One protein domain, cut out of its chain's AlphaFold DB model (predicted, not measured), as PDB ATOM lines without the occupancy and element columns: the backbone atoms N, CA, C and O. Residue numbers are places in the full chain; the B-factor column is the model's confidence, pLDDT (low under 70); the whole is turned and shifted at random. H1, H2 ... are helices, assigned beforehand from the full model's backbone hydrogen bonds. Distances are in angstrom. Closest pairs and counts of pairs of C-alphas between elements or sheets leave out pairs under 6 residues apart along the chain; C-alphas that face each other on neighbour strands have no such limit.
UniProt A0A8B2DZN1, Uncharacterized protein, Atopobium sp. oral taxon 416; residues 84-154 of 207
ATOM      1  N   ASP A  84     -10.133 -43.822  34.513       90.94
ATOM      2  CA  ASP A  84      -9.196 -44.931  34.379       90.94
ATOM      3  C   ASP A  84      -8.884 -45.153  32.886       90.94
ATOM      4  O   ASP A  84      -9.804 -45.394  32.104       90.94
ATOM      5  N   ASP A  85      -7.661 -44.963  32.390       89.69
ATOM      6  CA  ASP A  85      -6.474 -44.379  33.049       89.69
ATOM      7  C   ASP A  85      -6.107 -42.998  32.460       89.69
ATOM      8  O   ASP A  85      -4.972 -42.522  32.569       89.69
ATOM      9  N   LEU A  86      -7.067 -42.304  31.821       91.00
ATOM     10  CA  LEU A  86      -6.817 -40.980  31.229       91.00
ATOM     11  C   LEU A  86      -6.376 -39.948  32.268       91.00
ATOM     12  O   LEU A  86      -5.639 -39.022  31.926       91.00
ATOM     13  N   GLN A  87      -6.801 -40.092  33.525       89.62
ATOM     14  CA  GLN A  87      -6.347 -39.235  34.616       89.62
ATOM     15  C   GLN A  87      -4.826 -39.328  34.790       89.62
ATOM     16  O   GLN A  87      -4.145 -38.297  34.825       89.62
ATOM     17  N   SER A  88      -4.292 -40.547  34.866       87.00
ATOM     18  CA  SER A  88      -2.858 -40.794  35.009       87.00
ATOM     19  C   SER A  88      -2.093 -40.409  33.751       87.00
ATOM     20  O   SER A  88      -1.067 -39.732  33.847       87.00
ATOM     21  N   ALA A  89      -2.617 -40.753  32.570       89.56
ATOM     22  CA  ALA A  89      -2.019 -40.368  31.298       89.56
ATOM     23  C   ALA A  89      -1.888 -38.842  31.191       89.56
ATOM     24  O   ALA A  89      -0.799 -38.334  30.917       89.56
ATOM     25  N   TYR A  90      -2.959 -38.099  31.484       91.50
ATOM     26  CA  TYR A  90      -2.950 -36.639  31.461       91.50
ATOM     27  C   TYR A  90      -1.963 -36.057  32.478       91.50
ATOM     28  O   TYR A  90      -1.135 -35.222  32.113       91.50
ATOM     29  N   ALA A  91      -2.004 -36.509  33.735       89.12
ATOM     30  CA  ALA A  91      -1.088 -36.033  34.770       89.12
ATOM     31  C   ALA A  91       0.382 -36.305  34.405       89.12
ATOM     32  O   ALA A  91       1.232 -35.430  34.572       89.12
ATOM     33  N   GLY A  92       0.670 -37.486  33.850       87.31
ATOM     34  CA  GLY A  92       1.993 -37.861  33.358       87.31
ATOM     35  C   GLY A  92       2.460 -36.990  32.193       87.31
ATOM     36  O   GLY A  92       3.604 -36.541  32.195       87.31
ATOM     37  N   LEU A  93       1.575 -36.679  31.240       91.12
ATOM     38  CA  LEU A  93       1.888 -35.795  30.117       91.12
ATOM     39  C   LEU A  93       2.174 -34.366  30.589       91.12
ATOM     40  O   LEU A  93       3.158 -33.767  30.164       91.12
ATOM     41  N   GLN A  94       1.345 -33.823  31.483       92.81
ATOM     42  CA  GLN A  94       1.563 -32.485  32.043       92.81
ATOM     43  C   GLN A  94       2.885 -32.411  32.815       92.81
ATOM     44  O   GLN A  94       3.640 -31.455  32.650       92.81
ATOM     45  N   ALA A  95       3.197 -33.436  33.614       88.56
ATOM     46  CA  ALA A  95       4.471 -33.523  34.319       88.56
ATOM     47  C   ALA A  95       5.655 -33.611  33.347       88.56
ATOM     48  O   ALA A  95       6.648 -32.922  33.549       88.56
ATOM     49  N   PHE A  96       5.536 -34.406  32.282       87.50
ATOM     50  CA  PHE A  96       6.558 -34.529  31.245       87.50
ATOM     51  C   PHE A  96       6.828 -33.190  30.545       87.50
ATOM     52  O   PHE A  96       7.981 -32.777  30.449       87.50
ATOM     53  N   LEU A  97       5.772 -32.486  30.121       92.19
ATOM     54  CA  LEU A  97       5.872 -31.181  29.455       92.19
ATOM     55  C   LEU A  97       6.392 -30.068  30.375       92.19
ATOM     56  O   LEU A  97       7.000 -29.118  29.892       92.19
ATOM     57  N   GLY A  98       6.134 -30.164  31.680       90.81
ATOM     58  CA  GLY A  98       6.601 -29.205  32.683       90.81
ATOM     59  C   GLY A  98       7.941 -29.560  33.331       90.81
ATOM     60  O   GLY A  98       8.361 -28.853  34.246       90.81
ATOM     61  N   SER A  99       8.580 -30.659  32.920       86.00
ATOM     62  CA  SER A  99       9.855 -31.113  33.476       86.00
ATOM     63  C   SER A  99      11.022 -30.777  32.557       86.00
ATOM     64  O   SER A  99      10.979 -31.073  31.365       86.00
ATOM     65  N   ASP A 100      12.095 -30.250  33.138       86.62
ATOM     66  CA  ASP A 100      13.387 -30.122  32.472       86.62
ATOM     67  C   ASP A 100      14.306 -31.277  32.883       86.62
ATOM     68  O   ASP A 100      14.283 -31.749  34.024       86.62
ATOM     69  N   ASN A 101      15.130 -31.744  31.949       82.38
ATOM     70  CA  ASN A 101      16.096 -32.807  32.203       82.38
ATOM     71  C   ASN A 101      17.409 -32.526  31.470       82.38
ATOM     72  O   ASN A 101      17.580 -32.880  30.308       82.38
ATOM     73  N   GLU A 102      18.354 -31.906  32.174       85.12
ATOM     74  CA  GLU A 102      19.679 -31.586  31.627       85.12
ATOM     75  C   GLU A 102      20.608 -32.810  31.540       85.12
ATOM     76  O   GLU A 102      21.633 -32.779  30.861       85.12
ATOM     77  N   HIS A 103      20.278 -33.898  32.243       80.31
ATOM     78  CA  HIS A 103      21.182 -35.030  32.456       80.31
ATOM     79  C   HIS A 103      20.816 -36.276  31.639       80.31
ATOM     80  O   HIS A 103      21.557 -37.264  31.649       80.31
ATOM     81  N   GLY A 104      19.691 -36.261  30.924       78.94
ATOM     82  CA  GLY A 104      19.192 -37.435  30.222       78.94
ATOM     83  C   GLY A 104      18.099 -37.144  29.203       78.94
ATOM     84  O   GLY A 104      17.751 -36.004  28.923       78.94
ATOM     85  N   VAL A 105      17.571 -38.224  28.629       81.94
ATOM     86  CA  VAL A 105      16.440 -38.176  27.702       81.94
ATOM     87  C   VAL A 105      15.194 -38.566  28.479       81.94
ATOM     88  O   VAL A 105      15.079 -39.708  28.926       81.94
ATOM     89  N   SER A 106      14.272 -37.625  28.649       85.12
ATOM     90  CA  SER A 106      12.952 -37.916  29.201       85.12
ATOM     91  C   SER A 106      12.110 -38.634  28.148       85.12
ATOM     92  O   SER A 106      12.078 -38.227  26.986       85.12
ATOM     93  N   VAL A 107      11.394 -39.682  28.554       85.31
ATOM     94  CA  VAL A 107      10.490 -40.440  27.681       85.31
ATOM     95  C   VAL A 107       9.140 -40.573  28.374       85.31
ATOM     96  O   VAL A 107       9.073 -40.986  29.528       85.31
ATOM     97  N   TYR A 108       8.075 -40.238  27.654       87.81
ATOM     98  CA  TYR A 108       6.692 -40.482  28.051       87.81
ATOM     99  C   TYR A 108       6.067 -41.480  27.078       87.81
ATOM    100  O   TYR A 108       6.282 -41.385  25.869       87.81
ATOM    101  N   VAL A 109       5.319 -42.447  27.608       87.62
ATOM    102  CA  VAL A 109       4.710 -43.523  26.821       87.62
ATOM    103  C   VAL A 109       3.301 -43.778  27.333       87.62
ATOM    104  O   VAL A 109       3.107 -43.967  28.531       87.62
ATOM    105  N   CYS A 110       2.348 -43.840  26.407       89.38
ATOM    106  CA  CYS A 110       1.004 -44.350  26.645       89.38
ATOM    107  C   CYS A 110       0.804 -45.611  25.822       89.38
ATOM    108  O   CYS A 110       1.049 -45.600  24.616       89.38
ATOM    109  N   PHE A 111       0.349 -46.671  26.479       89.56
ATOM    110  CA  PHE A 111      -0.012 -47.922  25.830       89.56
ATOM    111  C   PHE A 111      -1.526 -48.036  25.707       89.56
ATOM    112  O   PHE A 111      -2.269 -47.474  26.508       89.56
ATOM    113  N   ASP A 112      -1.963 -48.782  24.702       90.69
ATOM    114  CA  ASP A 112      -3.358 -49.166  24.520       90.69
ATOM    115  C   ASP A 112      -3.576 -50.595  25.057       90.69
ATOM    116  O   ASP A 112      -2.629 -51.327  25.349       90.69
ATOM    117  N   ASN A 113      -4.833 -51.014  25.171       91.94
ATOM    118  CA  ASN A 113      -5.243 -52.386  25.478       91.94
ATOM    119  C   ASN A 113      -4.825 -52.911  26.858       91.94
ATOM    120  O   ASN A 113      -4.769 -54.127  27.051       91.94
ATOM    121  N   GLU A 114      -4.570 -52.026  27.822       91.25
ATOM    122  CA  GLU A 114      -4.299 -52.413  29.211       91.25
ATOM    123  C   GLU A 114      -5.465 -53.235  29.788       91.25
ATOM    124  O   GLU A 114      -5.256 -54.385  30.178       91.25
ATOM    125  N   GLU A 115      -6.692 -52.733  29.614       90.50
ATOM    126  CA  GLU A 115      -7.957 -53.320  30.089       90.50
ATOM    127  C   GLU A 115      -8.289 -54.706  29.503       90.50
ATOM    128  O   GLU A 115      -9.201 -55.399  29.956       90.50
ATOM    129  N   VAL A 116      -7.565 -55.129  28.460       91.50
ATOM    130  CA  VAL A 116      -7.705 -56.459  27.835       91.50
ATOM    131  C   VAL A 116      -6.434 -57.306  27.959       91.50
ATOM    132  O   VAL A 116      -6.312 -58.347  27.312       91.50
ATOM    133  N   GLY A 117      -5.487 -56.889  28.806       88.38
ATOM    134  CA  GLY A 117      -4.303 -57.665  29.182       88.38
ATOM    135  C   GLY A 117      -2.995 -57.269  28.491       88.38
ATOM    136  O   GLY A 117      -2.007 -57.984  28.636       88.38
ATOM    137  N   SER A 118      -2.944 -56.151  27.757       88.88
ATOM    138  CA  SER A 118      -1.726 -55.558  27.163       88.88
ATOM    139  C   SER A 118      -0.961 -56.408  26.133       88.88
ATOM    140  O   SER A 118       0.106 -56.000  25.673       88.88
ATOM    141  N   SER A 119      -1.471 -57.578  25.747       91.50
ATOM    142  CA  SER A 119      -0.809 -58.553  24.866       91.50
ATOM    143  C   SER A 119      -1.030 -58.280  23.370       91.50
ATOM    144  O   SER A 119      -1.134 -59.196  22.554       91.50
ATOM    145  N   THR A 120      -1.092 -57.005  22.991       90.81
ATOM    146  CA  THR A 120      -1.241 -56.544  21.603       90.81
ATOM    147  C   THR A 120       0.023 -55.821  21.144       90.81
ATOM    148  O   THR A 120       0.865 -55.444  21.954       90.81
ATOM    149  N   LYS A 121       0.161 -55.569  19.835       91.00
ATOM    150  CA  LYS A 121       1.313 -54.828  19.282       91.00
ATOM    151  C   LYS A 121       1.448 -53.397  19.837       91.00
ATOM    152  O   LYS A 121       2.541 -52.844  19.799       91.00
ATOM    153  N   GLN A 122       0.353 -52.796  20.305       89.12
ATOM    154  CA  GLN A 122       0.319 -51.456  20.897       89.12
ATOM    155  C   GLN A 122       0.194 -51.468  22.433       89.12
ATOM    156  O   GLN A 122       0.119 -50.407  23.055       89.12
ATOM    157  N   GLY A 123       0.188 -52.659  23.038       87.81
ATOM    158  CA  GLY A 123       0.108 -52.849  24.479       87.81
ATOM    159  C   GLY A 123       1.467 -52.889  25.171       87.81
ATOM    160  O   GLY A 123       2.519 -53.043  24.547       87.81
ATOM    161  N   ALA A 124       1.436 -52.759  26.497       84.88
ATOM    162  CA  ALA A 124       2.633 -52.621  27.326       84.88
ATOM    163  C   ALA A 124       3.527 -53.874  27.366       84.88
ATOM    164  O   ALA A 124       4.713 -53.768  27.672       84.88
ATOM    165  N   LEU A 125       2.983 -55.060  27.062       82.50
ATOM    166  CA  LEU A 125       3.752 -56.312  27.056       82.50
ATOM    167  C   LEU A 125       4.529 -56.531  25.753       82.50
ATOM    168  O   LEU A 125       5.275 -57.503  25.635       82.50
ATOM    169  N   PHE A 126       4.360 -55.652  24.768       85.00
ATOM    170  CA  PHE A 126       5.071 -55.746  23.506       85.00
ATOM    171  C   PHE A 126       6.445 -55.062  23.562       85.00
ATOM    172  O   PHE A 126       6.666 -54.091  24.284       85.00
ATOM    173  N   ALA A 127       7.384 -55.541  22.742       86.06
ATOM    174  CA  ALA A 127       8.780 -55.095  22.748       86.06
ATOM    175  C   ALA A 127       9.000 -53.662  22.220       86.06
ATOM    176  O   ALA A 127      10.124 -53.169  22.247       86.06
ATOM    177  N   PHE A 128       7.955 -52.963  21.761       87.81
ATOM    178  CA  PHE A 128       8.085 -51.668  21.085       87.81
ATOM    179  C   PHE A 128       8.869 -50.625  21.892       87.81
ATOM    180  O   PHE A 128       9.771 -49.983  21.347       87.81
ATOM    181  N   LEU A 129       8.558 -50.458  23.183       87.06
ATOM    182  CA  LEU A 129       9.274 -49.503  24.030       87.06
ATOM    183  C   LEU A 129      10.742 -49.907  24.192       87.06
ATOM    184  O   LEU A 129      11.633 -49.084  23.991       87.06
ATOM    185  N   HIS A 130      10.989 -51.178  24.503       85.06
ATOM    186  CA  HIS A 130      12.336 -51.723  24.632       85.06
ATOM    187  C   HIS A 130      13.165 -51.469  23.363       85.06
ATOM    188  O   HIS A 130      14.219 -50.834  23.425       85.06
ATOM    189  N   ASP A 131      12.656 -51.874  22.201       88.31
ATOM    190  CA  ASP A 131      13.360 -51.762  20.923       88.31
ATOM    191  C   ASP A 131      13.599 -50.299  20.531       88.31
ATOM    192  O   ASP A 131      14.647 -49.951  19.980       88.31
ATOM    193  N   THR A 132      12.660 -49.410  20.864       89.00
ATOM    194  CA  THR A 132      12.814 -47.964  20.666       89.00
ATOM    195  C   THR A 132      13.954 -47.410  21.521       89.00
ATOM    196  O   THR A 132      14.825 -46.709  21.001       89.00
ATOM    197  N   LEU A 133      14.019 -47.768  22.806       86.56
ATOM    198  CA  LEU A 133      15.089 -47.331  23.709       86.56
ATOM    199  C   LEU A 133      16.460 -47.888  23.296       86.56
ATOM    200  O   LEU A 133      17.459 -47.165  23.356       86.56
ATOM    201  N   VAL A 134      16.525 -49.138  22.826       86.25
ATOM    202  CA  VAL A 134      17.751 -49.734  22.267       86.25
ATOM    203  C   VAL A 134      18.232 -48.931  21.057       86.25
ATOM    204  O   VAL A 134      19.399 -48.537  20.989       86.25
ATOM    205  N   ARG A 135      17.333 -48.616  20.115       88.31
ATOM    206  CA  ARG A 135      17.665 -47.844  18.904       88.31
ATOM    207  C   ARG A 135      18.134 -46.422  19.219       88.31
ATOM    208  O   ARG A 135      19.096 -45.956  18.602       88.31
ATOM    209  N   ILE A 136      17.504 -45.752  20.187       88.12
ATOM    210  CA  ILE A 136      17.924 -44.418  20.649       88.12
ATOM    211  C   ILE A 136      19.337 -44.486  21.237       88.12
ATOM    212  O   ILE A 136      20.212 -43.729  20.817       88.12
ATOM    213  N   ASN A 137      19.604 -45.425  22.149       86.19
ATOM    214  CA  ASN A 137      20.927 -45.563  22.765       86.19
ATOM    215  C   ASN A 137      22.026 -45.864  21.747       86.19
ATOM    216  O   ASN A 137      23.086 -45.234  21.794       86.19
ATOM    217  N   LYS A 138      21.758 -46.774  20.804       86.81
ATOM    218  CA  LYS A 138      22.696 -47.112  19.727       86.81
ATOM    219  C   LYS A 138      23.055 -45.886  18.888       86.81
ATOM    220  O   LYS A 138      24.222 -45.680  18.569       86.81
ATOM    221  N   THR A 139      22.070 -45.047  18.571       88.38
ATOM    222  CA  THR A 139      22.279 -43.818  17.786       88.38
ATOM    223  C   THR A 139      23.092 -42.773  18.555       88.38
ATOM    224  O   THR A 139      23.886 -42.050  17.964       88.38
ATOM    225  N   LEU A 140      22.967 -42.738  19.883       87.62
ATOM    226  CA  LEU A 140      23.762 -41.875  20.764       87.62
ATOM    227  C   LEU A 140      25.179 -42.416  21.044       87.62
ATOM    228  O   LEU A 140      25.872 -41.883  21.909       87.62
ATOM    229  N   GLY A 141      25.609 -43.487  20.365       85.62
ATOM    230  CA  GLY A 141      26.928 -44.096  20.561       85.62
ATOM    231  C   GLY A 141      27.102 -44.773  21.926       85.62
ATOM    232  O   GLY A 141      28.231 -44.964  22.379       85.62
ATOM    233  N   LYS A 142      26.002 -45.115  22.609       80.00
ATOM    234  CA  LYS A 142      26.022 -45.822  23.897       80.00
ATOM    235  C   LYS A 142      25.976 -47.340  23.680       80.00
ATOM    236  O   LYS A 142      25.436 -47.823  22.689       80.00
ATOM    237  N   THR A 143      26.541 -48.091  24.625       71.88
ATOM    238  CA  THR A 143      26.542 -49.563  24.626       71.88
ATOM    239  C   THR A 143      25.220 -50.135  25.149       71.88
ATOM    240  O   THR A 143      24.548 -49.508  25.969       71.88
ATOM    241  N   GLU A 144      24.857 -51.342  24.703       64.69
ATOM    242  CA  GLU A 144      23.602 -52.021  25.083       64.69
ATOM    243  C   GLU A 144      23.491 -52.309  26.590       64.69
ATOM    244  O   GLU A 144      22.396 -52.248  27.139       64.69
ATOM    245  N   GLU A 145      24.610 -52.488  27.306       62.12
ATOM    246  CA  GLU A 145      24.614 -52.616  28.777       62.12
ATOM    247  C   GLU A 145      23.990 -51.407  29.496       62.12
ATOM    248  O   GLU A 145      23.513 -51.540  30.620       62.12
ATOM    249  N   LYS A 146      23.934 -50.228  28.854       56.00
ATOM    250  CA  LYS A 146      23.281 -49.025  29.401       56.00
ATOM    251  C   LYS A 146      21.771 -48.958  29.139       56.00
ATOM    252  O   LYS A 146      21.125 -48.033  29.629       56.00
ATOM    253  N   VAL A 147      21.191 -49.936  28.439       55.91
ATOM    254  CA  VAL A 147      19.732 -50.077  28.286       55.91
ATOM    255  C   VAL A 147      19.103 -50.640  29.569       55.91
ATOM    256  O   VAL A 147      18.005 -50.245  29.941       55.91
ATOM    257  N   LEU A 148      19.820 -51.485  30.317       50.88
ATOM    258  CA  LEU A 148      19.321 -52.079  31.566       50.88
ATOM    259  C   LEU A 148      19.169 -51.060  32.724       50.88
ATOM    260  O   LEU A 148      18.140 -51.095  33.397       50.88
ATOM    261  N   PRO A 149      20.081 -50.082  32.929       47.69
ATOM    262  CA  PRO A 149      19.873 -48.975  33.864       47.69
ATOM    263  C   PRO A 149      18.741 -48.024  33.471       47.69
ATOM    264  O   PRO A 149      18.227 -47.335  34.346       47.69
ATOM    265  N   LEU A 150      18.308 -47.989  32.202       47.84
ATOM    266  CA  LEU A 150      17.069 -47.287  31.849       47.84
ATOM    267  C   LEU A 150      15.856 -47.982  32.471       47.84
ATOM    268  O   LEU A 150      14.940 -47.286  32.860       47.84
ATOM    269  N   GLY A 151      15.876 -49.298  32.696       42.69
ATOM    270  CA  GLY A 151      14.835 -49.986  33.471       42.69
ATOM    271  C   GLY A 151      14.837 -49.666  34.976       42.69
ATOM    272  O   GLY A 151      13.825 -49.881  35.633       42.69
ATOM    273  N   GLY A 152      15.952 -49.154  35.521       36.00
ATOM    274  CA  GLY A 152      16.083 -48.750  36.931       36.00
ATOM    275  C   GLY A 152      15.990 -47.236  37.186       36.00
ATOM    276  O   GLY A 152      15.654 -46.828  38.294       36.00
ATOM    277  N   ALA A 153      16.280 -46.403  36.178       36.22
ATOM    278  CA  ALA A 153      16.129 -44.943  36.206       36.22
ATOM    279  C   ALA A 153      14.817 -44.460  35.563       36.22
ATOM    280  O   ALA A 153      14.348 -43.364  35.869       36.22
ATOM    281  N   VAL A 154      14.165 -45.300  34.752       41.75
ATOM    282  CA  VAL A 154      12.706 -45.345  34.738       41.75
ATOM    283  C   VAL A 154      12.363 -45.820  36.138       41.75
ATOM    284  O   VAL A 154      12.315 -47.009  36.406       41.75
TER     285      VAL A 154
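Overview. This is residues 84 to 154 of the 207 residues of an uncharacterized protein of Atopobium sp. oral taxon 416 (UniProt A0A8B2DZN1). A loose Z without close helix packing: H1 makes one bar, the long link folds back between, and H2 makes the other bar, running nearly the same way; short H3 follows near the last printed residue. Residues 98 to 104 stick out at one turn. The printed part has 71 residues, with H1, H2 and H3 in order and no named strand; it is all helix, though under half, 30 residues, are in helices. It is only just loose, close to compact, with a radius of gyration of the C-alphas of 13.8 A and spans of 37 by 30 by 18 A.

Arrangement. Start at H1, residues 84 to 97, which is apart from H2, residues 128 to 139, and from H3, residues 150 to 153. H2 and H3 are only just apart, their closest C-alphas 8.4 A from each other. In H2 every O i to N i+4 pair is within hydrogen-bond range, in H1 9 of 10; H3 is too short for one.

Along the chain. Find C-alpha 84 at (-9.196, -44.931, 34.379); H1 runs 21.0 A from there. H2 begins at C-alpha 128, (8.085, -51.668, 21.085), and runs 16.6 A; H3 spans 5.0 A.

Size, cuts and confidence. The farthest C-alphas, Asp 84 and Gly 141, are 38.7 A apart. The printed part has no cut; the link from H1 to H2 is long, 30 residues. Look for low pLDDT, under 70, at residues 144 to 154.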